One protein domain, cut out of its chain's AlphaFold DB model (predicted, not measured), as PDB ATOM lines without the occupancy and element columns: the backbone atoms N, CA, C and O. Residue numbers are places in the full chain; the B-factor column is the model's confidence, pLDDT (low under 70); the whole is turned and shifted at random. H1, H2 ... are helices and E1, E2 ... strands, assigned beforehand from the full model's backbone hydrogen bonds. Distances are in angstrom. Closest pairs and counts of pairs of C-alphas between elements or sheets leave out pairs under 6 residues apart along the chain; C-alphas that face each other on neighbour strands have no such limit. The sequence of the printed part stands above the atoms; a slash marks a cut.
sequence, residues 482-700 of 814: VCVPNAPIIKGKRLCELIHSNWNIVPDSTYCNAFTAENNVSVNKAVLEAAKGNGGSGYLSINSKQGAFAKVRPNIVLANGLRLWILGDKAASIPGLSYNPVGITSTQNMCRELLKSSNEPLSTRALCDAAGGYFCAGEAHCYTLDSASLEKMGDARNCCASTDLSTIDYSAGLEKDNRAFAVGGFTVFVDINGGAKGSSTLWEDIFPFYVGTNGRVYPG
ATOM      1  N   VAL A 482     -64.606  -6.538  -4.238       64.06
ATOM      2  CA  VAL A 482     -64.280  -6.034  -2.893       64.06
ATOM      3  C   VAL A 482     -63.316  -4.842  -2.984       64.06
ATOM      4  O   VAL A 482     -62.529  -4.742  -3.921       64.06
ATOM      5  N   CYS A 483     -63.365  -3.915  -2.010       65.50
ATOM      6  CA  CYS A 483     -62.309  -2.896  -1.916       65.50
ATOM      7  C   CYS A 483     -61.045  -3.529  -1.360       65.50
ATOM      8  O   CYS A 483     -61.058  -4.008  -0.226       65.50
ATOM      9  N   VAL A 484     -59.960  -3.420  -2.105       61.19
ATOM     10  CA  VAL A 484     -58.615  -3.733  -1.638       61.19
ATOM     11  C   VAL A 484     -57.821  -2.433  -1.469       61.19
ATOM     12  O   VAL A 484     -58.102  -1.450  -2.164       61.19
ATOM     13  N   PRO A 485     -56.889  -2.362  -0.504       66.31
ATOM     14  CA  PRO A 485     -56.034  -1.193  -0.338       66.31
ATOM     15  C   PRO A 485     -55.276  -0.876  -1.628       66.31
ATOM     16  O   PRO A 485     -54.840  -1.775  -2.346       66.31
ATOM     17  N   ASN A 486     -55.091   0.410  -1.913       68.12
ATOM     18  CA  ASN A 486     -54.154   0.841  -2.942       68.12
ATOM     19  C   ASN A 486     -52.754   0.345  -2.588       68.12
ATOM     20  O   ASN A 486     -52.370   0.323  -1.414       68.12
ATOM     21  N   ALA A 487     -51.991  -0.019  -3.618       68.44
ATOM     22  CA  ALA A 487     -50.614  -0.440  -3.440       68.44
ATOM     23  C   ALA A 487     -49.833   0.636  -2.667       68.44
ATOM     24  O   ALA A 487     -50.072   1.840  -2.844       68.44
ATOM     25  N   PRO A 488     -48.902   0.248  -1.783       71.88
ATOM     26  CA  PRO A 488     -48.095   1.222  -1.081       71.88
ATOM     27  C   PRO A 488     -47.268   2.033  -2.076       71.88
ATOM     28  O   PRO A 488     -46.648   1.488  -2.988       71.88
ATOM     29  N   ILE A 489     -47.160   3.341  -1.843       76.25
ATOM     30  CA  ILE A 489     -46.243   4.182  -2.615       76.25
ATOM     31  C   ILE A 489     -44.827   3.720  -2.292       76.25
ATOM     32  O   ILE A 489     -44.343   3.939  -1.181       76.25
ATOM     33  N   ILE A 490     -44.160   3.082  -3.251       75.31
ATOM     34  CA  ILE A 490     -42.763   2.662  -3.098       75.31
ATOM     35  C   ILE A 490     -41.786   3.650  -3.738       75.31
ATOM     36  O   ILE A 490     -40.646   3.735  -3.299       75.31
ATOM     37  N   LYS A 491     -42.223   4.445  -4.724       81.50
ATOM     38  CA  LYS A 491     -41.346   5.313  -5.525       81.50
ATOM     39  C   LYS A 491     -41.311   6.745  -4.982       81.50
ATOM     40  O   LYS A 491     -42.346   7.394  -4.863       81.50
ATOM     41  N   GLY A 492     -40.122   7.284  -4.724       81.62
ATOM     42  CA  GLY A 492     -39.913   8.650  -4.232       81.62
ATOM     43  C   GLY A 492     -40.338   9.708  -5.250       81.62
ATOM     44  O   GLY A 492     -40.890  10.746  -4.883       81.62
ATOM     45  N   LYS A 493     -40.179   9.408  -6.546       84.75
ATOM     46  CA  LYS A 493     -40.743  10.226  -7.629       84.75
ATOM     47  C   LYS A 493     -42.265  10.318  -7.528       84.75
ATOM     48  O   LYS A 493     -42.804  11.418  -7.593       84.75
ATOM     49  N   ARG A 494     -42.941   9.193  -7.288       82.75
ATOM     50  CA  ARG A 494     -44.398   9.161  -7.142       82.75
ATOM     51  C   ARG A 494     -44.863   9.920  -5.904       82.75
ATOM     52  O   ARG A 494     -45.808  10.695  -5.985       82.75
ATOM     53  N   LEU A 495     -44.152   9.771  -4.783       83.31
ATOM     54  CA  LEU A 495     -44.388  10.588  -3.591       83.31
ATOM     55  C   LEU A 495     -44.323  12.088  -3.928       83.31
ATOM     56  O   LEU A 495     -45.211  12.843  -3.546       83.31
ATOM     57  N   CYS A 496     -43.299  12.514  -4.671       85.50
ATOM     58  CA  CYS A 496     -43.138  13.904  -5.097       85.50
ATOM     59  C   CYS A 496     -44.309  14.390  -5.969       85.50
ATOM     60  O   CYS A 496     -44.855  15.465  -5.721       85.50
ATOM     61  N   GLU A 497     -44.733  13.586  -6.947       82.88
ATOM     62  CA  GLU A 497     -45.869  13.884  -7.830       82.88
ATOM     63  C   GLU A 497     -47.190  13.996  -7.056       82.88
ATOM     64  O   GLU A 497     -47.986  14.903  -7.310       82.88
ATOM     65  N   LEU A 498     -47.408  13.124  -6.069       78.38
ATOM     66  CA  LEU A 498     -48.585  13.176  -5.203       78.38
ATOM     67  C   LEU A 498     -48.574  14.417  -4.307       78.38
ATOM     68  O   LEU A 498     -49.618  15.047  -4.154       78.38
ATOM     69  N   ILE A 499     -47.424  14.830  -3.765       79.81
ATOM     70  CA  ILE A 499     -47.334  16.100  -3.026       79.81
ATOM     71  C   ILE A 499     -47.662  17.264  -3.961       79.81
ATOM     72  O   ILE A 499     -48.517  18.083  -3.633       79.81
ATOM     73  N   HIS A 500     -47.031  17.312  -5.137       79.00
ATOM     74  CA  HIS A 500     -47.263  18.355  -6.136       79.00
ATOM     75  C   HIS A 500     -48.744  18.465  -6.524       79.00
ATOM     76  O   HIS A 500     -49.265  19.563  -6.692       79.00
ATOM     77  N   SER A 501     -49.430  17.331  -6.661       76.00
ATOM     78  CA  SER A 501     -50.829  17.290  -7.096       76.00
ATOM     79  C   SER A 501     -51.828  17.662  -5.997       76.00
ATOM     80  O   SER A 501     -52.928  18.111  -6.309       76.00
ATOM     81  N   ASN A 502     -51.467  17.481  -4.721       72.81
ATOM     82  CA  ASN A 502     -52.397  17.615  -3.592       72.81
ATOM     83  C   ASN A 502     -52.124  18.822  -2.682       72.81
ATOM     84  O   ASN A 502     -52.962  19.156  -1.845       72.81
ATOM     85  N   TRP A 503     -50.965  19.471  -2.808       73.12
ATOM     86  CA  TRP A 503     -50.539  20.547  -1.914       73.12
ATOM     87  C   TRP A 503     -50.296  21.858  -2.653       73.12
ATOM     88  O   TRP A 503     -49.915  21.886  -3.819       73.12
ATOM     89  N   ASN A 504     -50.486  22.973  -1.942       76.75
ATOM     90  CA  ASN A 504     -50.196  24.295  -2.484       76.75
ATOM     91  C   ASN A 504     -48.681  24.541  -2.487       76.75
ATOM     92  O   ASN A 504     -48.065  24.767  -1.437       76.75
ATOM     93  N   ILE A 505     -48.092  24.478  -3.674       79.19
ATOM     94  CA  ILE A 505     -46.654  24.580  -3.910       79.19
ATOM     95  C   ILE A 505     -46.339  25.751  -4.839       79.19
ATOM     96  O   ILE A 505     -47.192  26.220  -5.590       79.19
ATOM     97  N   VAL A 506     -45.091  26.206  -4.812       77.44
ATOM     98  CA  VAL A 506     -44.567  27.112  -5.833       77.44
ATOM     99  C   VAL A 506     -44.368  26.294  -7.117       77.44
ATOM    100  O   VAL A 506     -43.584  25.341  -7.096       77.44
ATOM    101  N   PRO A 507     -45.084  26.603  -8.212       60.62
ATOM    102  CA  PRO A 507     -45.062  25.778  -9.411       60.62
ATOM    103  C   PRO A 507     -43.699  25.854 -10.104       60.62
ATOM    104  O   PRO A 507     -43.261  26.937 -10.488       60.62
ATOM    105  N   ASP A 508     -43.059  24.705 -10.327       65.44
ATOM    106  CA  ASP A 508     -42.149  24.536 -11.463       65.44
ATOM    107  C   ASP A 508     -42.088  23.082 -11.947       65.44
ATOM    108  O   ASP A 508     -42.284  22.118 -11.207       65.44
ATOM    109  N   SER A 509     -41.916  22.959 -13.259       53.31
ATOM    110  CA  SER A 509     -42.230  21.785 -14.063       53.31
ATOM    111  C   SER A 509     -41.182  20.667 -14.033       53.31
ATOM    112  O   SER A 509     -41.357  19.679 -14.742       53.31
ATOM    113  N   THR A 510     -40.080  20.785 -13.278       60.94
ATOM    114  CA  THR A 510     -38.938  19.846 -13.414       60.94
ATOM    115  C   THR A 510     -38.449  19.161 -12.131       60.94
ATOM    116  O   THR A 510     -37.554  18.316 -12.194       60.94
ATOM    117  N   TYR A 511     -39.039  19.443 -10.968       68.44
ATOM    118  CA  TYR A 511     -38.433  19.067  -9.681       68.44
ATOM    119  C   TYR A 511     -38.527  17.585  -9.270       68.44
ATOM    120  O   TYR A 511     -37.647  17.091  -8.558       68.44
ATOM    121  N   CYS A 512     -39.551  16.846  -9.710       78.56
ATOM    122  CA  CYS A 512     -39.724  15.434  -9.335       78.56
ATOM    123  C   CYS A 512     -38.880  14.453 -10.181       78.56
ATOM    124  O   CYS A 512     -38.950  13.246  -9.972       78.56
ATOM    125  N   ASN A 513     -38.042  14.952 -11.101       78.00
ATOM    126  CA  ASN A 513     -37.160  14.138 -11.953       78.00
ATOM    127  C   ASN A 513     -35.711  14.034 -11.434       78.00
ATOM    128  O   ASN A 513     -34.850  13.506 -12.128       78.00
ATOM    129  N   ALA A 514     -35.422  14.514 -10.221       79.12
ATOM    130  CA  ALA A 514     -34.065  14.565  -9.658       79.12
ATOM    131  C   ALA A 514     -33.504  13.207  -9.167       79.12
ATOM    132  O   ALA A 514     -32.445  13.165  -8.540       79.12
ATOM    133  N   PHE A 515     -34.206  12.097  -9.408       84.88
ATOM    134  CA  PHE A 515     -33.813  10.774  -8.925       84.88
ATOM    135  C   PHE A 515     -32.995  10.013  -9.973       84.88
ATOM    136  O   PHE A 515     -33.325  10.011 -11.155       84.88
ATOM    137  N   THR A 516     -31.936   9.339  -9.530       83.69
ATOM    138  CA  THR A 516     -31.109   8.454 -10.363       83.69
ATOM    139  C   THR A 516     -31.379   7.004  -9.982       83.69
ATOM    140  O   THR A 516     -31.380   6.685  -8.793       83.69
ATOM    141  N   ALA A 517     -31.587   6.134 -10.971       80.50
ATOM    142  CA  ALA A 517     -31.816   4.711 -10.735       80.50
ATOM    143  C   ALA A 517     -30.498   3.962 -10.467       80.50
ATOM    144  O   ALA A 517     -29.518   4.129 -11.190       80.50
ATOM    145  N   GLU A 518     -30.491   3.114  -9.444       73.06
ATOM    146  CA  GLU A 518     -29.400   2.222  -9.057       73.06
ATOM    147  C   GLU A 518     -30.011   0.942  -8.463       73.06
ATOM    148  O   GLU A 518     -30.893   1.022  -7.617       73.06
ATOM    149  N   ASN A 519     -29.617  -0.248  -8.932       67.62
ATOM    150  CA  ASN A 519     -30.192  -1.542  -8.507       67.62
ATOM    151  C   ASN A 519     -31.740  -1.607  -8.510       67.62
ATOM    152  O   ASN A 519     -32.332  -2.181  -7.592       67.62
ATOM    153  N   ASN A 520     -32.386  -1.032  -9.536       68.94
ATOM    154  CA  ASN A 520     -33.849  -0.889  -9.670       68.94
ATOM    155  C   ASN A 520     -34.517  -0.014  -8.595       68.94
ATOM    156  O   ASN A 520     -35.712  -0.141  -8.342       68.94
ATOM    157  N   VAL A 521     -33.752   0.888  -7.982       73.62
ATOM    158  CA  VAL A 521     -34.214   1.813  -6.948       73.62
ATOM    159  C   VAL A 521     -33.790   3.234  -7.293       73.62
ATOM    160  O   VAL A 521     -32.677   3.463  -7.756       73.62
ATOM    161  N   SER A 522     -34.666   4.208  -7.073       82.88
ATOM    162  CA  SER A 522     -34.415   5.611  -7.394       82.88
ATOM    163  C   SER A 522     -33.962   6.404  -6.167       82.88
ATOM    164  O   SER A 522     -34.652   6.462  -5.146       82.88
ATOM    165  N   VAL A 523     -32.799   7.056  -6.274       83.69
ATOM    166  CA  VAL A 523     -32.180   7.845  -5.194       83.69
ATOM    167  C   VAL A 523     -31.740   9.212  -5.708       83.69
ATOM    168  O   VAL A 523     -31.147   9.345  -6.779       83.69
ATOM    169  N   ASN A 524     -31.993  10.250  -4.921       87.69
ATOM    170  CA  ASN A 524     -31.471  11.588  -5.142       87.69
ATOM    171  C   ASN A 524     -30.031  11.669  -4.608       87.69
ATOM    172  O   ASN A 524     -29.791  11.956  -3.433       87.69
ATOM    173  N   LYS A 525     -29.053  11.394  -5.482       85.50
ATOM    174  CA  LYS A 525     -27.625  11.345  -5.118       85.50
ATOM    175  C   LYS A 525     -27.112  12.665  -4.542       85.50
ATOM    176  O   LYS A 525     -26.312  12.644  -3.614       85.50
ATOM    177  N   ALA A 526     -27.597  13.804  -5.039       87.75
ATOM    178  CA  ALA A 526     -27.197  15.117  -4.531       87.75
ATOM    179  C   ALA A 526     -27.634  15.318  -3.070       87.75
ATOM    180  O   ALA A 526     -26.848  15.784  -2.247       87.75
ATOM    181  N   VAL A 527     -28.859  14.903  -2.734       88.44
ATOM    182  CA  VAL A 527     -29.376  14.940  -1.358       88.44
ATOM    183  C   VAL A 527     -28.628  13.950  -0.466       88.44
ATOM    184  O   VAL A 527     -28.240  14.307   0.643       88.44
ATOM    185  N   LEU A 528     -28.363  12.733  -0.954       85.38
ATOM    186  CA  LEU A 528     -27.596  11.729  -0.213       85.38
ATOM    187  C   LEU A 528     -26.189  12.233   0.142       85.38
ATOM    188  O   LEU A 528     -25.759  12.101   1.286       85.38
ATOM    189  N   GLU A 529     -25.479  12.828  -0.818       85.69
ATOM    190  CA  GLU A 529     -24.137  13.372  -0.599       85.69
ATOM    191  C   GLU A 529     -24.126  14.588   0.329       85.69
ATOM    192  O   GLU A 529     -23.183  14.746   1.115       85.69
ATOM    193  N   ALA A 530     -25.168  15.423   0.276       88.31
ATOM    194  CA  ALA A 530     -25.332  16.545   1.193       88.31
ATOM    195  C   ALA A 530     -25.647  16.095   2.628       88.31
ATOM    196  O   ALA A 530     -25.219  16.735   3.585       88.31
ATOM    197  N   ALA A 531     -26.338  14.964   2.780       86.62
ATOM    198  CA  ALA A 531     -26.662  14.360   4.068       86.62
ATOM    199  C   ALA A 531     -25.512  13.536   4.688       86.62
ATOM    200  O   ALA A 531     -25.636  13.075   5.825       86.62
ATOM    201  N   LYS A 532     -24.401  13.318   3.971       84.75
ATOM    202  CA  LYS A 532     -23.184  12.692   4.520       84.75
ATOM    203  C   LYS A 532     -22.349  13.703   5.300       84.75
ATOM    204  O   LYS A 532     -22.227  14.860   4.895       84.75
ATOM    205  N   GLY A 533     -21.717  13.238   6.373       80.31
ATOM    206  CA  GLY A 533     -20.790  14.055   7.143       80.31
ATOM    207  C   GLY A 533     -19.478  14.362   6.412       80.31
ATOM    208  O   GLY A 533     -19.180  13.832   5.337       80.31
ATOM    209  N   ASN A 534     -18.689  15.260   6.991       83.25
ATOM    210  CA  ASN A 534     -17.388  15.663   6.474       83.25
ATOM    211  C   ASN A 534     -16.314  14.579   6.714       83.25
ATOM    212  O   ASN A 534     -16.447  13.753   7.610       83.25
ATOM    213  N   GLY A 535     -15.235  14.564   5.924       73.62
ATOM    214  CA  GLY A 535     -14.061  13.713   6.185       73.62
ATOM    215  C   GLY A 535     -14.312  12.195   6.196       73.62
ATOM    216  O   GLY A 535     -13.602  11.473   6.887       73.62
ATOM    217  N   GLY A 536     -15.323  11.706   5.471       66.69
ATOM    218  CA  GLY A 536     -15.698  10.283   5.464       66.69
ATOM    219  C   GLY A 536     -16.632   9.868   6.607       66.69
ATOM    220  O   GLY A 536     -16.950   8.686   6.730       66.69
ATOM    221  N   SER A 537     -17.107  10.820   7.420       71.88
ATOM    222  CA  SER A 537     -18.185  10.580   8.379       71.88
ATOM    223  C   SER A 537     -19.453  10.081   7.670       71.88
ATOM    224  O   SER A 537     -19.756  10.454   6.534       71.88
ATOM    225  N   GLY A 538     -20.189   9.196   8.346       74.69
ATOM    226  CA  GLY A 538     -21.335   8.493   7.775       74.69
ATOM    227  C   GLY A 538     -22.517   9.396   7.398       74.69
ATOM    228  O   GLY A 538     -22.532  10.609   7.609       74.69
ATOM    229  N   TYR A 539     -23.543   8.775   6.825       78.69
ATOM    230  CA  TYR A 539     -24.832   9.412   6.568       78.69
ATOM    231  C   TYR A 539     -25.490   9.900   7.870       78.69
ATOM    232  O   TYR A 539     -25.458   9.188   8.873       78.69
ATOM    233  N   LEU A 540     -26.098  11.093   7.836       80.62
ATOM    234  CA  LEU A 540     -26.702  11.779   8.986       80.62
ATOM    235  C   LEU A 540     -25.761  11.991  10.175       80.62
ATOM    236  O   LEU A 540     -26.207  12.106  11.319       80.62
ATOM    237  N   SER A 541     -24.461  12.069   9.901       81.88
ATOM    238  CA  SER A 541     -23.474  12.337  10.937       81.88
ATOM    239  C   SER A 541     -23.685  13.702  11.579       81.88
ATOM    240  O   SER A 541     -24.069  14.660  10.902       81.88
ATOM    241  N   ILE A 542     -23.380  13.802  12.873       82.56
ATOM    242  CA  ILE A 542     -23.283  15.091  13.562       82.56
ATOM    243  C   ILE A 542     -22.216  16.012  12.951       82.56
ATOM    244  O   ILE A 542     -22.362  17.230  12.976       82.56
ATOM    245  N   ASN A 543     -21.162  15.447  12.357       85.81
ATOM    246  CA  ASN A 543     -20.129  16.199  11.647       85.81
ATOM    247  C   ASN A 543     -20.630  16.597  10.248       85.81
ATOM    248  O   ASN A 543     -20.108  16.124   9.235       85.81
ATOM    249  N   SER A 544     -21.704  17.385  10.178       85.75
ATOM    250  CA  SER A 544     -22.350  17.762   8.924       85.75
ATOM    251  C   SER A 544     -21.475  18.695   8.079       85.75
ATOM    252  O   SER A 544     -20.650  19.466   8.568       85.75
ATOM    253  N   LYS A 545     -21.628  18.604   6.756       88.44
ATOM    254  CA  LYS A 545     -20.948  19.492   5.808       88.44
ATOM    255  C   LYS A 545     -21.663  20.845   5.797       88.44
ATOM    256  O   LYS A 545     -22.815  20.930   5.368       88.44
ATOM    257  N   GLN A 546     -20.976  21.899   6.228       87.75
ATOM    258  CA  GLN A 546     -21.519  23.257   6.217       87.75
ATOM    259  C   GLN A 546     -21.958  23.662   4.800       87.75
ATOM    260  O   GLN A 546     -21.197  23.512   3.842       87.75
ATOM    261  N   GLY A 547     -23.184  24.163   4.643       86.31
ATOM    262  CA  GLY A 547     -23.690  24.625   3.347       86.31
ATOM    263  C   GLY A 547     -24.029  23.546   2.335       86.31
ATOM    264  O   GLY A 547     -24.273  23.869   1.171       86.31
ATOM    265  N   ALA A 548     -24.057  22.275   2.731       88.19
ATOM    266  CA  ALA A 548     -24.207  21.183   1.781       88.19
ATOM    267  C   ALA A 548     -25.535  21.203   1.016       88.19
ATOM    268  O   ALA A 548     -25.548  20.863  -0.165       88.19
ATOM    269  N   PHE A 549     -26.628  21.650   1.639       89.56
ATOM    270  CA  PHE A 549     -27.932  21.746   0.976       89.56
ATOM    271  C   PHE A 549     -28.118  23.057   0.202       89.56
ATOM    272  O   PHE A 549     -29.007  23.128  -0.642       89.56
ATOM    273  N   ALA A 550     -27.259  24.067   0.398       85.88
ATOM    274  CA  ALA A 550     -27.400  25.380  -0.247       85.88
ATOM    275  C   ALA A 550     -27.395  25.288  -1.782       85.88
ATOM    276  O   ALA A 550     -28.070  26.051  -2.470       85.88
ATOM    277  N   LYS A 551     -26.615  24.342  -2.322       82.75
ATOM    278  CA  LYS A 551     -26.479  24.097  -3.767       82.75
ATOM    279  C   LYS A 551     -27.367  22.956  -4.268       82.75
ATOM    280  O   LYS A 551     -27.367  22.671  -5.464       82.75
ATOM    281  N   VAL A 552     -28.107  22.293  -3.377       87.69
ATOM    282  CA  VAL A 552     -29.000  21.193  -3.739       87.69
ATOM    283  C   VAL A 552     -30.395  21.754  -3.944       87.69
ATOM    284  O   VAL A 552     -31.032  22.267  -3.028       87.69
ATOM    285  N   ARG A 553     -30.905  21.627  -5.163       85.56
ATOM    286  CA  ARG A 553     -32.246  22.096  -5.509       85.56
ATOM    287  C   ARG A 553     -33.318  21.268  -4.769       85.56
ATOM    288  O   ARG A 553     -33.244  20.039  -4.825       85.56
ATOM    289  N   PRO A 554     -34.295  21.899  -4.085       87.88
ATOM    290  CA  PRO A 554     -35.380  21.183  -3.412       87.88
ATOM    291  C   PRO A 554     -36.304  20.486  -4.408       87.88
ATOM    292  O   PRO A 554     -36.477  20.954  -5.533       87.88
ATOM    293  N   ASN A 555     -36.912  19.377  -3.983       88.38
ATOM    294  CA  ASN A 555     -37.936  18.682  -4.763       88.38
ATOM    295  C   ASN A 555     -39.265  19.439  -4.731       88.38
ATOM    296  O   ASN A 555     -39.969  19.485  -5.731       88.38
ATOM    297  N   ILE A 556     -39.613  20.019  -3.584       86.12
ATOM    298  CA  ILE A 556     -40.857  20.765  -3.392       86.12
ATOM    299  C   ILE A 556     -40.551  22.037  -2.611       86.12
ATOM    300  O   ILE A 556     -39.810  22.016  -1.627       86.12
ATOM    301  N   VAL A 557     -41.167  23.139  -3.027       85.06
ATOM    302  CA  VAL A 557     -41.236  24.372  -2.245       85.06
ATOM    303  C   VAL A 557     -42.707  24.639  -1.965       85.06
ATOM    304  O   VAL A 557     -43.483  24.885  -2.885       85.06
ATOM    305  N   LEU A 558     -43.109  24.540  -0.702       77.94
ATOM    306  CA  LEU A 558     -44.480  24.828  -0.288       77.94
ATOM    307  C   LEU A 558     -44.749  26.337  -0.381       77.94
ATOM    308  O   LEU A 558     -43.839  27.153  -0.234       77.94
ATOM    309  N   ALA A 559     -46.013  26.727  -0.549       74.44
ATOM    310  CA  ALA A 559     -46.409  28.138  -0.624       74.44
ATOM    311  C   ALA A 559     -46.037  28.963   0.628       74.44
ATOM    312  O   ALA A 559     -45.930  30.183   0.561       74.44
ATOM    313  N   ASN A 560     -45.816  28.309   1.774       70.25
ATOM    314  CA  ASN A 560     -45.336  28.947   3.003       70.25
ATOM    315  C   ASN A 560     -43.803  29.123   3.061       70.25
ATOM    316  O   ASN A 560     -43.285  29.535   4.095       70.25
ATOM    317  N   GLY A 561     -43.082  28.797   1.984       74.94
ATOM    318  CA  GLY A 561     -41.630  28.941   1.869       74.94
ATOM    319  C   GLY A 561     -40.815  27.745   2.366       74.94
ATOM    320  O   GLY A 561     -39.599  27.743   2.182       74.94
ATOM    321  N   LEU A 562     -41.446  26.719   2.953       79.25
ATOM    322  CA  LEU A 562     -40.743  25.499   3.362       79.25
ATOM    323  C   LEU A 562     -40.209  24.750   2.142       79.25
ATOM    324  O   LEU A 562     -40.934  24.513   1.172       79.25
ATOM    325  N   ARG A 563     -38.945  24.335   2.223       86.81
ATOM    326  CA  ARG A 563     -38.257  23.578   1.173       86.81
ATOM    327  C   ARG A 563     -38.094  22.135   1.616       86.81
ATOM    328  O   ARG A 563     -37.664  21.885   2.742       86.81
ATOM    329  N   LEU A 564     -38.470  21.208   0.743       88.50
ATOM    330  CA  LEU A 564     -38.447  19.775   1.002       88.50
ATOM    331  C   LEU A 564     -37.550  19.079  -0.020       88.50
ATOM    332  O   LEU A 564     -37.687  19.284  -1.231       88.50
ATOM    333  N   TRP A 565     -36.687  18.195   0.470       90.75
ATOM    334  CA  TRP A 565     -35.926  17.255  -0.346       90.75
ATOM    335  C   TRP A 565     -36.332  15.835   0.021       90.75
ATOM    336  O   TRP A 565     -36.318  15.459   1.191       90.75
ATOM    337  N   ILE A 566     -36.673  15.041  -0.982       88.75
ATOM    338  CA  ILE A 566     -37.015  13.628  -0.842       88.75
ATOM    339  C   ILE A 566     -35.772  12.836  -1.228       88.75
ATOM    340  O   ILE A 566     -35.230  13.018  -2.322       88.75
ATOM    341  N   LEU A 567     -35.303  11.966  -0.333       85.62
ATOM    342  CA  LEU A 567     -34.067  11.223  -0.572       85.62
ATOM    343  C   LEU A 567     -34.206  10.195  -1.702       85.62
ATOM    344  O   LEU A 567     -33.272  10.010  -2.474       85.62
ATOM    345  N   GLY A 568     -35.349   9.521  -1.805       83.31
ATOM    346  CA  GLY A 568     -35.553   8.436  -2.760       83.31
ATOM    347  C   GLY A 568     -36.799   7.619  -2.444       83.31
ATOM    348  O   GLY A 568     -37.702   8.103  -1.765       83.31
ATOM    349  N   ASP A 569     -36.827   6.392  -2.947       81.31
ATOM    350  CA  ASP A 569     -37.902   5.409  -2.745       81.31
ATOM    351  C   ASP A 569     -38.119   5.038  -1.253       81.31
ATOM    352  O   ASP A 569     -37.311   5.399  -0.400       81.31
ATOM    353  N   LYS A 570     -39.215   4.329  -0.924       70.12
ATOM    354  CA  LYS A 570     -39.820   4.054   0.418       70.12
ATOM    355  C   LYS A 570     -38.903   3.399   1.462       70.12
ATOM    356  O   LYS A 570     -39.349   3.046   2.548       70.12
ATOM    357  N   ALA A 571     -37.620   3.221   1.186       56.25
ATOM    358  CA  ALA A 571     -36.666   2.972   2.257       56.25
ATOM    359  C   ALA A 571     -35.295   3.610   2.027       56.25
ATOM    360  O   ALA A 571     -34.262   3.093   2.451       56.25
ATOM    361  N   ALA A 572     -35.308   4.792   1.410       50.59
ATOM    362  CA  ALA A 572     -34.194   5.716   1.372       50.59
ATOM    363  C   ALA A 572     -33.888   6.159   2.811       50.59
ATOM    364  O   ALA A 572     -34.363   7.184   3.290       50.59
ATOM    365  N   SER A 573     -33.105   5.335   3.502       52.03
ATOM    366  CA  SER A 573     -32.448   5.590   4.771       52.03
ATOM    367  C   SER A 573     -33.329   6.199   5.862       52.03
ATOM    368  O   SER A 573     -33.292   7.407   6.098       52.03
ATOM    369  N   ILE A 574     -34.052   5.342   6.586       59.91
ATOM    370  CA  ILE A 574     -34.540   5.645   7.933       59.91
ATOM    371  C   ILE A 574     -33.490   5.141   8.932       59.91
ATOM    372  O   ILE A 574     -33.606   4.017   9.433       59.91
ATOM    373  N   PRO A 575     -32.407   5.887   9.218       52.00
ATOM    374  CA  PRO A 575     -31.432   5.421  10.174       52.00
ATOM    375  C   PRO A 575     -32.108   5.371  11.535       52.00
ATOM    376  O   PRO A 575     -32.658   6.343  12.056       52.00
ATOM    377  N   GLY A 576     -32.076   4.169  12.084       56.66
ATOM    378  CA  GLY A 576     -32.508   3.888  13.426       56.66
ATOM    379  C   GLY A 576     -33.909   3.333  13.585       56.66
ATOM    380  O   GLY A 576     -34.100   2.714  14.619       56.66
ATOM    381  N   LEU A 577     -34.863   3.493  12.662       64.62
ATOM    382  CA  LEU A 577     -36.180   2.834  12.810       64.62
ATOM    383  C   LEU A 577     -36.254   1.486  12.094       64.62
ATOM    384  O   LEU A 577     -37.196   0.738  12.319       64.62
ATOM    385  N   SER A 578     -35.251   1.160  11.279       59.41
ATOM    386  CA  SER A 578     -34.959  -0.181  10.769       59.41
ATOM    387  C   SER A 578     -33.507  -0.563  11.105       59.41
ATOM    388  O   SER A 578     -32.761   0.226  11.703       59.41
ATOM    389  N   TYR A 579     -33.087  -1.790  10.771       54.50
ATOM    390  CA  TYR A 579     -31.693  -2.209  10.930       54.50
ATOM    391  C   TYR A 579     -30.785  -1.363  10.019       54.50
ATOM    392  O   TYR A 579     -30.769  -1.567   8.810       54.50
ATOM    393  N   ASN A 580     -30.005  -0.425  10.571       53.09
ATOM    394  CA  ASN A 580     -28.796   0.054   9.893       53.09
ATOM    395  C   ASN A 580     -27.788   0.732  10.840       53.09
ATOM    396  O   ASN A 580     -28.096   1.789  11.402       53.09
ATOM    397  N   PRO A 581     -26.570   0.187  10.982       48.97
ATOM    398  CA  PRO A 581     -25.422   0.928  11.478       48.97
ATOM    399  C   PRO A 581     -24.281   1.026  10.437       48.97
ATOM    400  O   PRO A 581     -23.839   0.018   9.907       48.97
ATOM    401  N   VAL A 582     -23.793   2.262  10.249       45.69
ATOM    402  CA  VAL A 582     -22.511   2.735   9.659       45.69
ATOM    403  C   VAL A 582     -22.046   2.124   8.318       45.69
ATOM    404  O   VAL A 582     -21.742   0.944   8.228       45.69
ATOM    405  N   GLY A 583     -21.857   2.974   7.296       53.28
ATOM    406  CA  GLY A 583     -21.299   2.569   5.987       53.28
ATOM    407  C   GLY A 583     -22.328   2.400   4.861       53.28
ATOM    408  O   GLY A 583     -22.190   1.512   4.028       53.28
ATOM    409  N   ILE A 584     -23.360   3.249   4.848       57.06
ATOM    410  CA  ILE A 584     -24.540   3.135   3.976       57.06
ATOM    411  C   ILE A 584     -24.179   3.179   2.481       57.06
ATOM    412  O   ILE A 584     -23.595   4.161   2.012       57.06
ATOM    413  N   THR A 585     -24.601   2.159   1.727       61.94
ATOM    414  CA  THR A 585     -24.668   2.218   0.257       61.94
ATOM    415  C   THR A 585     -25.971   2.890  -0.193       61.94
ATOM    416  O   THR A 585     -26.957   2.928   0.538       61.94
ATOM    417  N   SER A 586     -25.980   3.442  -1.405       62.72
ATOM    418  CA  SER A 586     -27.107   4.178  -2.009       62.72
ATOM    419  C   SER A 586     -28.458   3.455  -1.916       62.72
ATOM    420  O   SER A 586     -29.471   4.130  -1.770       62.72
ATOM    421  N   THR A 587     -28.482   2.119  -1.965       66.44
ATOM    422  CA  THR A 587     -29.714   1.313  -2.047       66.44
ATOM    423  C   THR A 587     -30.001   0.459  -0.811       66.44
ATOM    424  O   THR A 587     -30.927  -0.349  -0.838       66.44
ATOM    425  N   GLN A 588     -29.206   0.590   0.255       67.94
ATOM    426  CA  GLN A 588     -29.305  -0.285   1.424       67.94
ATOM    427  C   GLN A 588     -30.647  -0.113   2.152       67.94
ATOM    428  O   GLN A 588     -31.042   1.012   2.463       67.94
ATOM    429  N   ASN A 589     -31.313  -1.230   2.462       66.75
ATOM    430  CA  ASN A 589     -32.657  -1.320   3.051       66.75
ATOM    431  C   ASN A 589     -33.804  -0.829   2.161       66.75
ATOM    432  O   ASN A 589     -34.934  -0.790   2.638       66.75
ATOM    433  N   MET A 590     -33.564  -0.479   0.894       76.75
ATOM    434  CA  MET A 590     -34.612   0.045   0.019       76.75
ATOM    435  C   MET A 590     -35.553  -1.065  -0.473       76.75
ATOM    436  O   MET A 590     -35.102  -2.052  -1.052       76.75
ATOM    437  N   CYS A 591     -36.862  -0.893  -0.268       78.19
ATOM    438  CA  CYS A 591     -37.883  -1.815  -0.761       78.19
ATOM    439  C   CYS A 591     -37.881  -1.870  -2.284       78.19
ATOM    440  O   CYS A 591     -37.985  -0.837  -2.947       78.19
ATOM    441  N   ARG A 592     -37.803  -3.086  -2.824       80.81
ATOM    442  CA  ARG A 592     -37.859  -3.357  -4.259       80.81
ATOM    443  C   ARG A 592     -39.044  -4.237  -4.558       80.81
ATOM    444  O   ARG A 592     -39.201  -5.284  -3.943       80.81
ATOM    445  N   GLU A 593     -39.852  -3.825  -5.513       83.00
ATOM    446  CA  GLU A 593     -40.897  -4.684  -6.040       83.00
ATOM    447  C   GLU A 593     -40.298  -5.703  -7.003       83.00
ATOM    448  O   GLU A 593     -39.488  -5.364  -7.869       83.00
ATOM    449  N   LEU A 594     -40.683  -6.963  -6.825       84.75
ATOM    450  CA  LEU A 594     -40.356  -8.022  -7.759       84.75
ATOM    451  C   LEU A 594     -41.463  -8.110  -8.806       84.75
ATOM    452  O   LEU A 594     -42.641  -8.300  -8.496       84.75
ATOM    453  N   LEU A 595     -41.046  -7.992 -10.061       83.25
ATOM    454  CA  LEU A 595     -41.918  -8.014 -11.224       83.25
ATOM    455  C   LEU A 595     -41.613  -9.248 -12.078       83.25
ATOM    456  O   LEU A 595     -40.499  -9.774 -12.086       83.25
ATOM    457  N   LYS A 596     -42.612  -9.691 -12.835       80.88
ATOM    458  CA  LYS A 596     -42.463 -10.635 -13.942       80.88
ATOM    459  C   LYS A 596     -41.639  -9.998 -15.066       80.88
ATOM    460  O   LYS A 596     -41.489  -8.780 -15.142       80.88
ATOM    461  N   SER A 597     -41.194 -10.814 -16.019       78.44
ATOM    462  CA  SER A 597     -40.547 -10.337 -17.253       78.44
ATOM    463  C   SER A 597     -41.429  -9.393 -18.085       78.44
ATOM    464  O   SER A 597     -40.902  -8.571 -18.827       78.44
ATOM    465  N   SER A 598     -42.756  -9.469 -17.931       74.38
ATOM    466  CA  SER A 598     -43.739  -8.546 -18.515       74.38
ATOM    467  C   SER A 598     -43.842  -7.195 -17.793       74.38
ATOM    468  O   SER A 598     -44.671  -6.373 -18.173       74.38
ATOM    469  N   ASN A 599     -43.012  -6.949 -16.771       71.06
ATOM    470  CA  ASN A 599     -43.057  -5.761 -15.915       71.06
ATOM    471  C   ASN A 599     -44.370  -5.628 -15.109       71.06
ATOM    472  O   ASN A 599     -44.780  -4.528 -14.750       71.06
ATOM    473  N   GLU A 600     -45.014  -6.765 -14.829       72.75
ATOM    474  CA  GLU A 600     -46.214  -6.886 -13.992       72.75
ATOM    475  C   GLU A 600     -45.875  -7.473 -12.610       72.75
ATOM    476  O   GLU A 600     -44.957  -8.293 -12.521       72.75
ATOM    477  N   PRO A 601     -46.625  -7.159 -11.543       73.00
ATOM    478  CA  PRO A 601     -46.407  -7.728 -10.213       73.00
ATOM    479  C   PRO A 601     -46.546  -9.259 -10.146       73.00
ATOM    480  O   PRO A 601     -47.336  -9.895 -10.858       73.00
ATOM    481  N   LEU A 602     -45.775  -9.878  -9.247       81.19
ATOM    482  CA  LEU A 602     -45.900 -11.298  -8.897       81.19
ATOM    483  C   LEU A 602     -47.071 -11.492  -7.921       81.19
ATOM    484  O   LEU A 602     -46.915 -11.403  -6.707       81.19
ATOM    485  N   SER A 603     -48.245 -11.787  -8.476       74.38
ATOM    486  CA  SER A 603     -49.533 -11.761  -7.770       74.38
ATOM    487  C   SER A 603     -49.862 -12.972  -6.888       74.38
ATOM    488  O   SER A 603     -50.962 -13.050  -6.346       74.38
ATOM    489  N   THR A 604     -48.951 -13.939  -6.729       80.56
ATOM    490  CA  THR A 604     -49.196 -15.116  -5.878       80.56
ATOM    491  C   THR A 604     -48.025 -15.411  -4.954       80.56
ATOM    492  O   THR A 604     -46.858 -15.213  -5.304       80.56
ATOM    493  N   ARG A 605     -48.345 -15.966  -3.776       82.69
ATOM    494  CA  ARG A 605     -47.358 -16.359  -2.762       82.69
ATOM    495  C   ARG A 605     -46.293 -17.301  -3.321       82.69
ATOM    496  O   ARG A 605     -45.112 -17.053  -3.127       82.69
ATOM    497  N   ALA A 606     -46.703 -18.326  -4.068       84.69
ATOM    498  CA  ALA A 606     -45.789 -19.318  -4.634       84.69
ATOM    499  C   ALA A 606     -44.781 -18.706  -5.622       84.69
ATOM    500  O   ALA A 606     -43.597 -19.032  -5.572       84.69
ATOM    501  N   LEU A 607     -45.232 -17.796  -6.495       86.31
ATOM    502  CA  LEU A 607     -44.350 -17.107  -7.441       86.31
ATOM    503  C   LEU A 607     -43.385 -16.157  -6.725       86.31
ATOM    504  O   LEU A 607     -42.223 -16.053  -7.106       86.31
ATOM    505  N   CYS A 608     -43.867 -15.482  -5.682       88.19
ATOM    506  CA  CYS A 608     -43.061 -14.562  -4.896       88.19
ATOM    507  C   CYS A 608     -41.987 -15.281  -4.066       88.19
ATOM    508  O   CYS A 608     -40.822 -14.883  -4.092       88.19
ATOM    509  N   ASP A 609     -42.356 -16.373  -3.393       85.75
ATOM    510  CA  ASP A 609     -41.426 -17.184  -2.603       85.75
ATOM    511  C   ASP A 609     -40.346 -17.808  -3.504       85.75
ATOM    512  O   ASP A 609     -39.164 -17.785  -3.162       85.75
ATOM    513  N   ALA A 610     -40.717 -18.274  -4.705       86.19
ATOM    514  CA  ALA A 610     -39.764 -18.774  -5.700       86.19
ATOM    515  C   ALA A 610     -38.791 -17.691  -6.206       86.19
ATOM    516  O   ALA A 610     -37.656 -18.002  -6.564       86.19
ATOM    517  N   ALA A 611     -39.215 -16.425  -6.219       85.94
ATOM    518  CA  ALA A 611     -38.385 -15.280  -6.587       85.94
ATOM    519  C   ALA A 611     -37.546 -14.725  -5.415       85.94
ATOM    520  O   ALA A 611     -36.846 -13.726  -5.588       85.94
ATOM    521  N   GLY A 612     -37.602 -15.345  -4.227       85.06
ATOM    522  CA  GLY A 612     -36.880 -14.884  -3.035       85.06
ATOM    523  C   GLY A 612     -37.440 -13.588  -2.439       85.06
ATOM    524  O   GLY A 612     -36.700 -12.810  -1.832       85.06
ATOM    525  N   GLY A 613     -38.729 -13.319  -2.656       87.19
ATOM    526  CA  GLY A 613     -39.438 -12.170  -2.105       87.19
ATOM    527  C   GLY A 613     -40.363 -12.521  -0.944       87.19
ATOM    528  O   GLY A 613     -40.563 -13.679  -0.587       87.19
ATOM    529  N   TYR A 614     -40.964 -11.484  -0.371       85.94
ATOM    530  CA  TYR A 614     -42.066 -11.577   0.571       85.94
ATOM    531  C   TYR A 614     -43.360 -11.104  -0.094       85.94
ATOM    532  O   TYR A 614     -43.426  -9.994  -0.625       85.94
ATOM    533  N   PHE A 615     -44.385 -11.952  -0.058       85.94
ATOM    534  CA  PHE A 615     -45.693 -11.659  -0.640       85.94
ATOM    535  C   PHE A 615     -46.591 -10.953   0.374       85.94
ATOM    536  O   PHE A 615     -46.924 -11.544   1.405       85.94
ATOM    537  N   CYS A 616     -47.016  -9.731   0.056       78.12
ATOM    538  CA  CYS A 616     -47.980  -8.966   0.839       78.12
ATOM    539  C   CYS A 616     -49.397  -9.365   0.422       78.12
ATOM    540  O   CYS A 616     -49.926  -8.874  -0.575       78.12
ATOM    541  N   ALA A 617     -50.020 -10.268   1.182       72.81
ATOM    542  CA  ALA A 617     -51.298 -10.873   0.805       72.81
ATOM    543  C   ALA A 617     -52.441  -9.857   0.637       72.81
ATOM    544  O   ALA A 617     -53.250 -10.008  -0.271       72.81
ATOM    545  N   GLY A 618     -52.482  -8.810   1.471       67.81
ATOM    546  CA  GLY A 618     -53.497  -7.751   1.390       67.81
ATOM    547  C   GLY A 618     -53.363  -6.829   0.173       67.81
ATOM    548  O   GLY A 618     -54.284  -6.075  -0.113       67.81
ATOM    549  N   GLU A 619     -52.234  -6.898  -0.532       69.31
ATOM    550  CA  GLU A 619     -51.905  -6.046  -1.679       69.31
ATOM    551  C   GLU A 619     -51.744  -6.865  -2.969       69.31
ATOM    552  O   GLU A 619     -51.806  -6.310  -4.052       69.31
ATOM    553  N   ALA A 620     -51.542  -8.184  -2.877       74.19
ATOM    554  CA  ALA A 620     -51.162  -9.048  -3.998       74.19
ATOM    555  C   ALA A 620     -49.856  -8.624  -4.707       74.19
ATOM    556  O   ALA A 620     -49.654  -8.920  -5.883       74.19
ATOM    557  N   HIS A 621     -48.934  -7.995  -3.970       80.12
ATOM    558  CA  HIS A 621     -47.608  -7.598  -4.452       80.12
ATOM    559  C   HIS A 621     -46.487  -8.399  -3.784       80.12
ATOM    560  O   HIS A 621     -46.625  -8.929  -2.678       80.12
ATOM    561  N   CYS A 622     -45.346  -8.471  -4.470       85.56
ATOM    562  CA  CYS A 622     -44.153  -9.166  -4.008       85.56
ATOM    563  C   CYS A 622     -42.993  -8.184  -3.855       85.56
ATOM    564  O   CYS A 622     -42.640  -7.491  -4.809       85.56
ATOM    565  N   TYR A 623     -42.362  -8.162  -2.681       85.50
ATOM    566  CA  TYR A 623     -41.245  -7.261  -2.403       85.50
ATOM    567  C   TYR A 623     -39.991  -8.000  -1.952       85.50
ATOM    568  O   TYR A 623     -40.045  -9.090  -1.394       85.50
ATOM    569  N   THR A 624     -38.839  -7.374  -2.156       84.62
ATOM    570  CA  THR A 624     -37.538  -7.838  -1.678       84.62
ATOM    571  C   THR A 624     -36.674  -6.660  -1.215       84.62
ATOM    572  O   THR A 624     -37.009  -5.493  -1.432       84.62
ATOM    573  N   LEU A 625     -35.540  -6.970  -0.592       79.88
ATOM    574  CA  LEU A 625     -34.495  -6.020  -0.200       79.88
ATOM    575  C   LEU A 625     -33.172  -6.420  -0.863       79.88
ATOM    576  O   LEU A 625     -33.095  -7.446  -1.542       79.88
ATOM    577  N   ASP A 626     -32.128  -5.604  -0.730       76.75
ATOM    578  CA  ASP A 626     -30.777  -6.032  -1.098       76.75
ATOM    579  C   ASP A 626     -30.281  -7.180  -0.199       76.75
ATOM    580  O   ASP A 626     -30.790  -7.393   0.902       76.75
ATOM    581  N   SER A 627     -29.286  -7.937  -0.670       75.25
ATOM    582  CA  SER A 627     -28.819  -9.148   0.014       75.25
ATOM    583  C   SER A 627     -28.292  -8.887   1.428       75.25
ATOM    584  O   SER A 627     -28.508  -9.715   2.311       75.25
ATOM    585  N   ALA A 628     -27.637  -7.744   1.670       73.50
ATOM    586  CA  ALA A 628     -27.111  -7.407   2.993       73.50
ATOM    587  C   ALA A 628     -28.248  -7.067   3.967       73.50
ATOM    588  O   ALA A 628     -28.216  -7.460   5.135       73.50
ATOM    589  N   SER A 629     -29.285  -6.383   3.483       73.38
ATOM    590  CA  SER A 629     -30.505  -6.140   4.249       73.38
ATOM    591  C   SER A 629     -31.299  -7.416   4.509       73.38
ATOM    592  O   SER A 629     -31.757  -7.604   5.632       73.38
ATOM    593  N   LEU A 630     -31.413  -8.327   3.538       74.12
ATOM    594  CA  LEU A 630     -32.073  -9.626   3.723       74.12
ATOM    595  C   LEU A 630     -31.370 -10.497   4.769       74.12
ATOM    596  O   LEU A 630     -32.042 -11.093   5.601       74.12
ATOM    597  N   GLU A 631     -30.036 -10.526   4.801       73.31
ATOM    598  CA  GLU A 631     -29.286 -11.287   5.815       73.31
ATOM    599  C   GLU A 631     -29.601 -10.816   7.247       73.31
ATOM    600  O   GLU A 631     -29.583 -11.599   8.196       73.31
ATOM    601  N   LYS A 632     -29.894  -9.521   7.422       71.88
ATOM    602  CA  LYS A 632     -30.063  -8.890   8.740       71.88
ATOM    603  C   LYS A 632     -31.516  -8.699   9.153       71.88
ATOM    604  O   LYS A 632     -31.821  -8.744  10.345       71.88
ATOM    605  N   MET A 633     -32.396  -8.459   8.186       67.81
ATOM    606  CA  MET A 633     -33.835  -8.314   8.383       67.81
ATOM    607  C   MET A 633     -34.583  -9.620   8.133       67.81
ATOM    608  O   MET A 633     -35.744  -9.687   8.480       67.81
ATOM    609  N   GLY A 634     -33.984 -10.657   7.554       69.06
ATOM    610  CA  GLY A 634     -34.621 -11.954   7.305       69.06
ATOM    611  C   GLY A 634     -35.604 -11.982   6.126       69.06
ATOM    612  O   GLY A 634     -35.636 -12.972   5.406       69.06
ATOM    613  N   ASP A 635     -36.389 -10.923   5.903       74.00
ATOM    614  CA  ASP A 635     -37.310 -10.782   4.765       74.00
ATOM    615  C   ASP A 635     -37.726  -9.311   4.523       74.00
ATOM    616  O   ASP A 635     -37.271  -8.388   5.204       74.00
ATOM    617  N   ALA A 636     -38.588  -9.092   3.523       76.88
ATOM    618  CA  ALA A 636     -39.042  -7.777   3.070       76.88
ATOM    619  C   ALA A 636     -40.464  -7.394   3.532       76.88
ATOM    620  O   ALA A 636     -41.083  -6.520   2.929       76.88
ATOM    621  N   ARG A 637     -41.007  -7.992   4.601       75.75
ATOM    622  CA  ARG A 637     -42.393  -7.719   5.053       75.75
ATOM    623  C   ARG A 637     -42.693  -6.257   5.388       75.75
ATOM    624  O   ARG A 637     -43.825  -5.802   5.278       75.75
ATOM    625  N   ASN A 638     -41.667  -5.490   5.749       69.88
ATOM    626  CA  ASN A 638     -41.794  -4.056   6.032       69.88
ATOM    627  C   ASN A 638     -42.033  -3.210   4.770       69.88
ATOM    628  O   ASN A 638     -42.235  -1.999   4.863       69.88
ATOM    629  N   CYS A 639     -42.008  -3.836   3.593       75.56
ATOM    630  CA  CYS A 639     -42.351  -3.206   2.330       75.56
ATOM    631  C   CYS A 639     -43.858  -3.169   2.061       75.56
ATOM    632  O   CYS A 639     -44.279  -2.307   1.287       75.56
ATOM    633  N   CYS A 640     -44.661  -3.987   2.752       73.00
ATOM    634  CA  CYS A 640     -46.120  -3.929   2.675       73.00
ATOM    635  C   CYS A 640     -46.661  -2.564   3.167       73.00
ATOM    636  O   CYS A 640     -45.975  -1.798   3.860       73.00
ATOM    637  N   ALA A 641     -47.879  -2.206   2.778       64.75
ATOM    638  CA  ALA A 641     -48.623  -1.057   3.290       64.75
ATOM    639  C   ALA A 641     -48.964  -1.240   4.775       64.75
ATOM    640  O   ALA A 641     -48.690  -0.353   5.585       64.75
ATOM    641  N   SER A 642     -49.474  -2.417   5.147       61.69
ATOM    642  CA  SER A 642     -49.664  -2.820   6.545       61.69
ATOM    643  C   SER A 642     -48.565  -3.778   6.989       61.69
ATOM    644  O   SER A 642     -48.264  -4.734   6.279       61.69
ATOM    645  N   THR A 643     -47.997  -3.568   8.177       58.19
ATOM    646  CA  THR A 643     -47.026  -4.502   8.760       58.19
ATOM    647  C   THR A 643     -47.668  -5.881   8.945       58.19
ATOM    648  O   THR A 643     -48.562  -6.044   9.772       58.19
ATOM    649  N   ASP A 644     -47.211  -6.872   8.177       53.25
ATOM    650  CA  ASP A 644     -47.694  -8.249   8.273       53.25
ATOM    651  C   ASP A 644     -46.914  -9.027   9.352       53.25
ATOM    652  O   ASP A 644     -45.758  -9.438   9.181       53.25
ATOM    653  N   LEU A 645     -47.566  -9.207  10.503       60.44
ATOM    654  CA  LEU A 645     -47.041  -9.933  11.663       60.44
ATOM    655  C   LEU A 645     -47.525 -11.393  11.719       60.44
ATOM    656  O   LEU A 645     -47.189 -12.108  12.662       60.44
ATOM    657  N   SER A 646     -48.308 -11.850  10.735       57.22
ATOM    658  CA  SER A 646     -48.996 -13.151  10.781       57.22
ATOM    659  C   SER A 646     -48.048 -14.353  10.811       57.22
ATOM    660  O   SER A 646     -48.393 -15.400  11.351       57.22
ATOM    661  N   THR A 647     -46.838 -14.196  10.269       58.06
ATOM    662  CA  THR A 647     -45.825 -15.260  10.155       58.06
ATOM    663  C   THR A 647     -44.643 -15.100  11.114       58.06
ATOM    664  O   THR A 647     -43.627 -15.774  10.943       58.06
ATOM    665  N   ILE A 648     -44.725 -14.186  12.088       62.34
ATOM    666  CA  ILE A 648     -43.681 -14.035  13.112       62.34
ATOM    667  C   ILE A 648     -43.926 -15.060  14.220       62.34
ATOM    668  O   ILE A 648     -45.015 -15.132  14.785       62.34
ATOM    669  N   ASP A 649     -42.900 -15.850  14.536       57.25
ATOM    670  CA  ASP A 649     -42.935 -16.793  15.650       57.25
ATOM    671  C   ASP A 649     -42.874 -16.036  16.988       57.25
ATOM    672  O   ASP A 649     -41.835 -15.502  17.390       57.25
ATOM    673  N   TYR A 650     -44.009 -15.996  17.685       55.97
ATOM    674  CA  TYR A 650     -44.164 -15.333  18.982       55.97
ATOM    675  C   TYR A 650     -43.313 -15.971  20.096       55.97
ATOM    676  O   TYR A 650     -43.104 -15.340  21.133       55.97
ATOM    677  N   SER A 651     -42.794 -17.189  19.897       47.50
ATOM    678  CA  SER A 651     -42.043 -17.934  20.913       47.50
ATOM    679  C   SER A 651     -40.555 -17.553  21.013       47.50
ATOM    680  O   SER A 651     -39.933 -17.784  22.050       47.50
ATOM    681  N   ALA A 652     -39.982 -16.890  19.998       49.50
ATOM    682  CA  ALA A 652     -38.545 -16.585  19.921       49.50
ATOM    683  C   ALA A 652     -38.121 -15.241  20.565       49.50
ATOM    684  O   ALA A 652     -36.968 -14.819  20.444       49.50
ATOM    685  N   GLY A 653     -39.026 -14.559  21.274       55.06
ATOM    686  CA  GLY A 653     -38.755 -13.257  21.891       55.06
ATOM    687  C   GLY A 653     -38.882 -12.103  20.897       55.06
ATOM    688  O   GLY A 653     -37.885 -11.503  20.492       55.06
ATOM    689  N   LEU A 654     -40.133 -11.762  20.568       57.66
ATOM    690  CA  LEU A 654     -40.550 -10.729  19.607       57.66
ATOM    691  C   LEU A 654     -39.795  -9.396  19.751       57.66
ATOM    692  O   LEU A 654     -39.496  -8.733  18.763       57.66
ATOM    693  N   GLU A 655     -39.444  -9.012  20.983       52.31
ATOM    694  CA  GLU A 655     -38.733  -7.764  21.269       52.31
ATOM    695  C   GLU A 655     -37.350  -7.683  20.605       52.31
ATOM    696  O   GLU A 655     -36.867  -6.575  20.377       52.31
ATOM    697  N   LYS A 656     -36.717  -8.823  20.293       55.94
ATOM    698  CA  LYS A 656     -35.388  -8.913  19.665       55.94
ATOM    699  C   LYS A 656     -35.443  -9.050  18.140       55.94
ATOM    700  O   LYS A 656     -34.394  -8.958  17.503       55.94
ATOM    701  N   ASP A 657     -36.624  -9.263  17.557       61.31
ATOM    702  CA  ASP A 657     -36.779  -9.406  16.110       61.31
ATOM    703  C   ASP A 657     -36.881  -8.026  15.443       61.31
ATOM    704  O   ASP A 657     -37.863  -7.294  15.593       61.31
ATOM    705  N   ASN A 658     -35.852  -7.669  14.671       57.38
ATOM    706  CA  ASN A 658     -35.802  -6.404  13.940       57.38
ATOM    707  C   ASN A 658     -36.923  -6.282  12.890       57.38
ATOM    708  O   ASN A 658     -37.187  -5.171  12.440       57.38
ATOM    709  N   ARG A 659     -37.591  -7.381  12.505       62.03
ATOM    710  CA  ARG A 659     -38.738  -7.381  11.584       62.03
ATOM    711  C   ARG A 659     -40.023  -6.879  12.220       62.03
ATOM    712  O   ARG A 659     -40.784  -6.210  11.540       62.03
ATOM    713  N   ALA A 660     -40.257  -7.189  13.496       56.91
ATOM    714  CA  ALA A 660     -41.522  -6.896  14.174       56.91
ATOM    715  C   ALA A 660     -41.734  -5.393  14.429       56.91
ATOM    716  O   ALA A 660     -42.865  -4.943  14.588       56.91
ATOM    717  N   PHE A 661     -40.647  -4.614  14.451       55.38
ATOM    718  CA  PHE A 661     -40.668  -3.192  14.809       55.38
ATOM    719  C   PHE A 661     -39.886  -2.292  13.843       55.38
ATOM    720  O   PHE A 661     -39.583  -1.147  14.188       55.38
ATOM    721  N   ALA A 662     -39.533  -2.798  12.658       59.84
ATOM    722  CA  ALA A 662     -38.919  -1.982  11.621       59.84
ATOM    723  C   ALA A 662     -39.986  -1.150  10.901       59.84
ATOM    724  O   ALA A 662     -40.930  -1.681  10.323       59.84
ATOM    725  N   VAL A 663     -39.818   0.171  10.917       65.00
ATOM    726  CA  VAL A 663     -40.721   1.096  10.223       65.00
ATOM    727  C   VAL A 663     -40.127   1.426   8.855       65.00
ATOM    728  O   VAL A 663     -39.066   2.043   8.784       65.00
ATOM    729  N   GLY A 664     -40.791   1.007   7.774       68.50
ATOM    730  CA  GLY A 664     -40.477   1.448   6.407       68.50
ATOM    731  C   GLY A 664     -40.999   2.863   6.137       68.50
ATOM    732  O   GLY A 664     -41.871   3.348   6.860       68.50
ATOM    733  N   GLY A 665     -40.502   3.543   5.102       76.81
ATOM    734  CA  GLY A 665     -40.938   4.903   4.792       76.81
ATOM    735  C   GLY A 665     -39.900   5.800   4.114       76.81
ATOM    736  O   GLY A 665     -38.789   5.401   3.776       76.81
ATOM    737  N   PHE A 666     -40.273   7.059   3.927       80.81
ATOM    738  CA  PHE A 666     -39.482   8.027   3.173       80.81
ATOM    739  C   PHE A 666     -38.722   8.971   4.090       80.81
ATOM    740  O   PHE A 666     -39.271   9.459   5.078       80.81
ATOM    741  N   THR A 667     -37.496   9.313   3.711       84.94
ATOM    742  CA  THR A 667     -36.760  10.392   4.371       84.94
ATOM    743  C   THR A 667     -36.949  11.690   3.614       84.94
ATOM    744  O   THR A 667     -36.561  11.818   2.448       84.94
ATOM    745  N   VAL A 668     -37.548  12.653   4.310       88.88
ATOM    746  CA  VAL A 668     -37.780  14.008   3.827       88.88
ATOM    747  C   VAL A 668     -36.927  14.959   4.651       88.88
ATOM    748  O   VAL A 668     -37.081  15.052   5.866       88.88
ATOM    749  N   PHE A 669     -36.026  15.677   3.994       91.38
ATOM    750  CA  PHE A 669     -35.278  16.765   4.610       91.38
ATOM    751  C   PHE A 669     -36.070  18.052   4.459       91.38
ATOM    752  O   PHE A 669     -36.577  18.338   3.373       91.38
ATOM    753  N   VAL A 670     -36.168  18.822   5.536       91.44
ATOM    754  CA  VAL A 670     -36.921  20.075   5.562       91.44
ATOM    755  C   VAL A 670     -36.032  21.199   6.057       91.44
ATOM    756  O   VAL A 670     -35.418  21.079   7.114       91.44
ATOM    757  N   ASP A 671     -36.009  22.290   5.297       89.62
ATOM    758  CA  ASP A 671     -35.464  23.573   5.735       89.62
ATOM    759  C   ASP A 671     -36.510  24.289   6.590       89.62
ATOM    760  O   ASP A 671     -37.563  24.689   6.082       89.62
ATOM    761  N   ILE A 672     -36.234  24.431   7.887       80.75
ATOM    762  CA  ILE A 672     -37.186  25.020   8.837       80.75
ATOM    763  C   ILE A 672     -37.258  26.551   8.734       80.75
ATOM    764  O   ILE A 672     -38.243  27.135   9.179       80.75
ATOM    765  N   ASN A 673     -36.268  27.194   8.103       71.81
ATOM    766  CA  ASN A 673     -36.118  28.651   8.047       71.81
ATOM    767  C   ASN A 673     -36.345  29.244   6.640       71.81
ATOM    768  O   ASN A 673     -36.208  30.455   6.437       71.81
ATOM    769  N   GLY A 674     -36.742  28.419   5.663       58.91
ATOM    770  CA  GLY A 674     -37.227  28.862   4.348       58.91
ATOM    771  C   GLY A 674     -36.154  29.458   3.426       58.91
ATOM    772  O   GLY A 674     -36.467  30.254   2.539       58.91
ATOM    773  N   GLY A 675     -34.884  29.099   3.624       54.25
ATOM    774  CA  GLY A 675     -33.743  29.452   2.776       54.25
ATOM    775  C   GLY A 675     -33.357  30.931   2.694       54.25
ATOM    776  O   GLY A 675     -32.416  31.260   1.974       54.25
ATOM    777  N   ALA A 676     -34.055  31.824   3.400       53.47
ATOM    778  CA  ALA A 676     -33.685  33.237   3.535       53.47
ATOM    779  C   ALA A 676     -32.789  33.496   4.762       53.47
ATOM    780  O   ALA A 676     -32.148  34.542   4.853       53.47
ATOM    781  N   LYS A 677     -32.753  32.555   5.715       54.38
ATOM    782  CA  LYS A 677     -31.952  32.617   6.941       54.38
ATOM    783  C   LYS A 677     -31.420  31.223   7.258       54.38
ATOM    784  O   LYS A 677     -32.215  30.320   7.472       54.38
ATOM    785  N   GLY A 678     -30.102  31.066   7.309       59.19
ATOM    786  CA  GLY A 678     -29.466  29.794   7.653       59.19
ATOM    787  C   GLY A 678     -28.313  29.437   6.724       59.19
ATOM    788  O   GLY A 678     -28.140  30.034   5.660       59.19
ATOM    789  N   SER A 679     -27.482  28.500   7.168       74.25
ATOM    790  CA  SER A 679     -26.308  28.027   6.441       74.25
ATOM    791  C   SER A 679     -26.655  26.921   5.436       74.25
ATOM    792  O   SER A 679     -25.777  26.539   4.680       74.25
ATOM    793  N   SER A 680     -27.899  26.426   5.384       84.88
ATOM    794  CA  SER A 680     -28.348  25.220   4.664       84.88
ATOM    795  C   SER A 680     -27.508  23.990   5.016       84.88
ATOM    796  O   SER A 680     -26.982  23.282   4.147       84.88
ATOM    797  N   THR A 681     -27.365  23.765   6.316       88.38
ATOM    798  CA  THR A 681     -26.556  22.724   6.937       88.38
ATOM    799  C   THR A 681     -27.451  21.764   7.714       88.38
ATOM    800  O   THR A 681     -28.321  22.153   8.496       88.38
ATOM    801  N   LEU A 682     -27.219  20.466   7.510       88.69
ATOM    802  CA  LEU A 682     -27.883  19.417   8.278       88.69
ATOM    803  C   LEU A 682     -27.648  19.635   9.780       88.69
ATOM    804  O   LEU A 682     -26.511  19.892  10.172       88.69
ATOM    805  N   TRP A 683     -28.703  19.470  10.583       87.38
ATOM    806  CA  TRP A 683     -28.725  19.642  12.044       87.38
ATOM    807  C   TRP A 683     -28.738  21.091  12.550       87.38
ATOM    808  O   TRP A 683     -28.958  21.295  13.744       87.38
ATOM    809  N   GLU A 684     -28.589  22.080  11.666       84.94
ATOM    810  CA  GLU A 684     -28.717  23.504  12.004       84.94
ATOM    811  C   GLU A 684     -30.075  24.060  11.556       84.94
ATOM    812  O   GLU A 684     -30.883  24.476  12.380       84.94
ATOM    813  N   ASP A 685     -30.345  24.027  10.250       85.75
ATOM    814  CA  ASP A 685     -31.586  24.509   9.627       85.75
ATOM    815  C   ASP A 685     -32.261  23.446   8.749       85.75
ATOM    816  O   ASP A 685     -33.481  23.474   8.565       85.75
ATOM    817  N   ILE A 686     -31.499  22.465   8.262       90.19
ATOM    818  CA  ILE A 686     -32.030  21.300   7.560       90.19
ATOM    819  C   ILE A 686     -32.192  20.138   8.537       90.19
ATOM    820  O   ILE A 686     -31.220  19.667   9.135       90.19
ATOM    821  N   PHE A 687     -33.410  19.608   8.639       90.94
ATOM    822  CA  PHE A 687     -33.712  18.479   9.513       90.94
ATOM    823  C   PHE A 687     -34.386  17.320   8.768       90.94
ATOM    824  O   PHE A 687     -35.308  17.552   7.981       90.94
ATOM    825  N   PRO A 688     -33.959  16.068   9.014       89.81
ATOM    826  CA  PRO A 688     -34.593  14.889   8.446       89.81
ATOM    827  C   PRO A 688     -35.841  14.490   9.245       89.81
ATOM    828  O   PRO A 688     -35.816  14.368  10.471       89.81
ATOM    829  N   PHE A 689     -36.922  14.210   8.528       89.56
ATOM    830  CA  PHE A 689     -38.148  13.613   9.038       89.56
ATOM    831  C   PHE A 689     -38.413  12.309   8.290       89.56
ATOM    832  O   PHE A 689     -38.428  12.278   7.059       89.56
ATOM    833  N   TYR A 690     -38.640  11.232   9.036       84.62
ATOM    834  CA  TYR A 690     -38.976   9.931   8.472       84.62
ATOM    835  C   TYR A 690     -40.491   9.790   8.425       84.62
ATOM    836  O   TYR A 690     -41.149   9.793   9.463       84.62
ATOM    837  N   VAL A 691     -41.051   9.685   7.228       82.31
ATOM    838  CA  VAL A 691     -42.478   9.474   7.004       82.31
ATOM    839  C   VAL A 691     -42.721   7.975   6.902       82.31
ATOM    840  O   VAL A 691     -42.407   7.375   5.877       82.31
ATOM    841  N   GLY A 692     -43.237   7.375   7.973       74.38
ATOM    842  CA  GLY A 692     -43.512   5.946   8.050       74.38
ATOM    843  C   GLY A 692     -44.642   5.506   7.119       74.38
ATOM    844  O   GLY A 692     -45.517   6.295   6.768       74.38
ATOM    845  N   THR A 693     -44.669   4.218   6.769       66.06
ATOM    846  CA  THR A 693     -45.733   3.599   5.950       66.06
ATOM    847  C   THR A 693     -47.122   3.645   6.578       66.06
ATOM    848  O   THR A 693     -48.101   3.381   5.901       66.06
ATOM    849  N   ASN A 694     -47.203   3.940   7.871       63.88
ATOM    850  CA  ASN A 694     -48.432   4.155   8.626       63.88
ATOM    851  C   ASN A 694     -48.840   5.640   8.663       63.88
ATOM    852  O   ASN A 694     -49.729   6.017   9.424       63.88
ATOM    853  N   GLY A 695     -48.138   6.505   7.925       69.44
ATOM    854  CA  GLY A 695     -48.362   7.948   7.897       69.44
ATOM    855  C   GLY A 695     -47.805   8.675   9.120       69.44
ATOM    856  O   GLY A 695     -47.824   9.905   9.164       69.44
ATOM    857  N   ARG A 696     -47.270   7.949  10.113       77.75
ATOM    858  CA  ARG A 696     -46.641   8.551  11.287       77.75
ATOM    859  C   ARG A 696     -45.284   9.112  10.903       77.75
ATOM    860  O   ARG A 696     -44.479   8.457  10.247       77.75
ATOM    861  N   VAL A 697     -45.005  10.315  11.383       85.50
ATOM    862  CA  VAL A 697     -43.721  10.974  11.162       85.50
ATOM    863  C   VAL A 697     -42.830  10.819  12.378       85.50
ATOM    864  O   VAL A 697     -43.251  11.041  13.512       85.50
ATOM    865  N   TYR A 698     -41.582  10.455  12.138       86.38
ATOM    866  CA  TYR A 698     -40.563  10.270  13.151       86.38
ATOM    867  C   TYR A 698     -39.447  11.284  12.887       86.38
ATOM    868  O   TYR A 698     -38.734  11.171  11.890       86.38
ATOM    869  N   PRO A 699     -39.288  12.308  13.736       89.81
ATOM    870  CA  PRO A 699     -38.217  13.279  13.577       89.81
ATOM    871  C   PRO A 699     -36.854  12.612  13.798       89.81
ATOM    872  O   PRO A 699     -36.661  11.892  14.785       89.81
ATOM    873  N   GLY A 700     -35.910  12.842  12.890       87.44
ATOM    874  CA  GLY A 700     -34.556  12.317  13.002       87.44
ATOM    875  C   GLY A 700     -33.726  13.040  14.061       87.44
ATOM    876  O   GLY A 700     -34.052  14.144  14.503       87.44
TER     877      GLY A 700
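AT A GLANCE: This is residues 482 to 700 of the 814 residues of an uncharacterized protein of Cyanobacteria bacterium UBA10660 (UniProt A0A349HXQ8). Little regular structure: loops join a twisted antiparallel sheet, E4 E7 E8 E9, to a small hairpin, E5 and E6, with H3 packed on it. Of 219 printed residues, 67 are in four named helices and nine named strands, mixed in class. It is compact, 54 by 36 by 29 A, with a C-alpha radius of gyration of 17.9 A.

IN THESE COORDINATES: In order come E1, residues 483-485, from C-alpha 483 (-62.309, -2.896, -1.916); H1, 492-502; E2, 516-518; E3, 521-523; H2, 525-530; E4, 563-566; H3, 605-610; E5, 614-616; E6, 621-624; H4, 627-633; E7, 665-671, 19.5 A long; E8, 686-692; and E9, 697-699, to C-alpha 699 (-38.217, 13.279, 13.577).

HOW THE PARTS SIT: E7, E8 and E9 form a meander, each antiparallel to the one before; N 668 and O 689, 2.9 A apart, are within hydrogen-bond range. H1 stands up from the sheet, which H2 only grazes. Every helix O i to N i+4 pair is within range except in H4, 2 of 3.

THE WHOLE: The printed part has no cut; E4 to H3 is a long link. Confidence is low at residues 641-664.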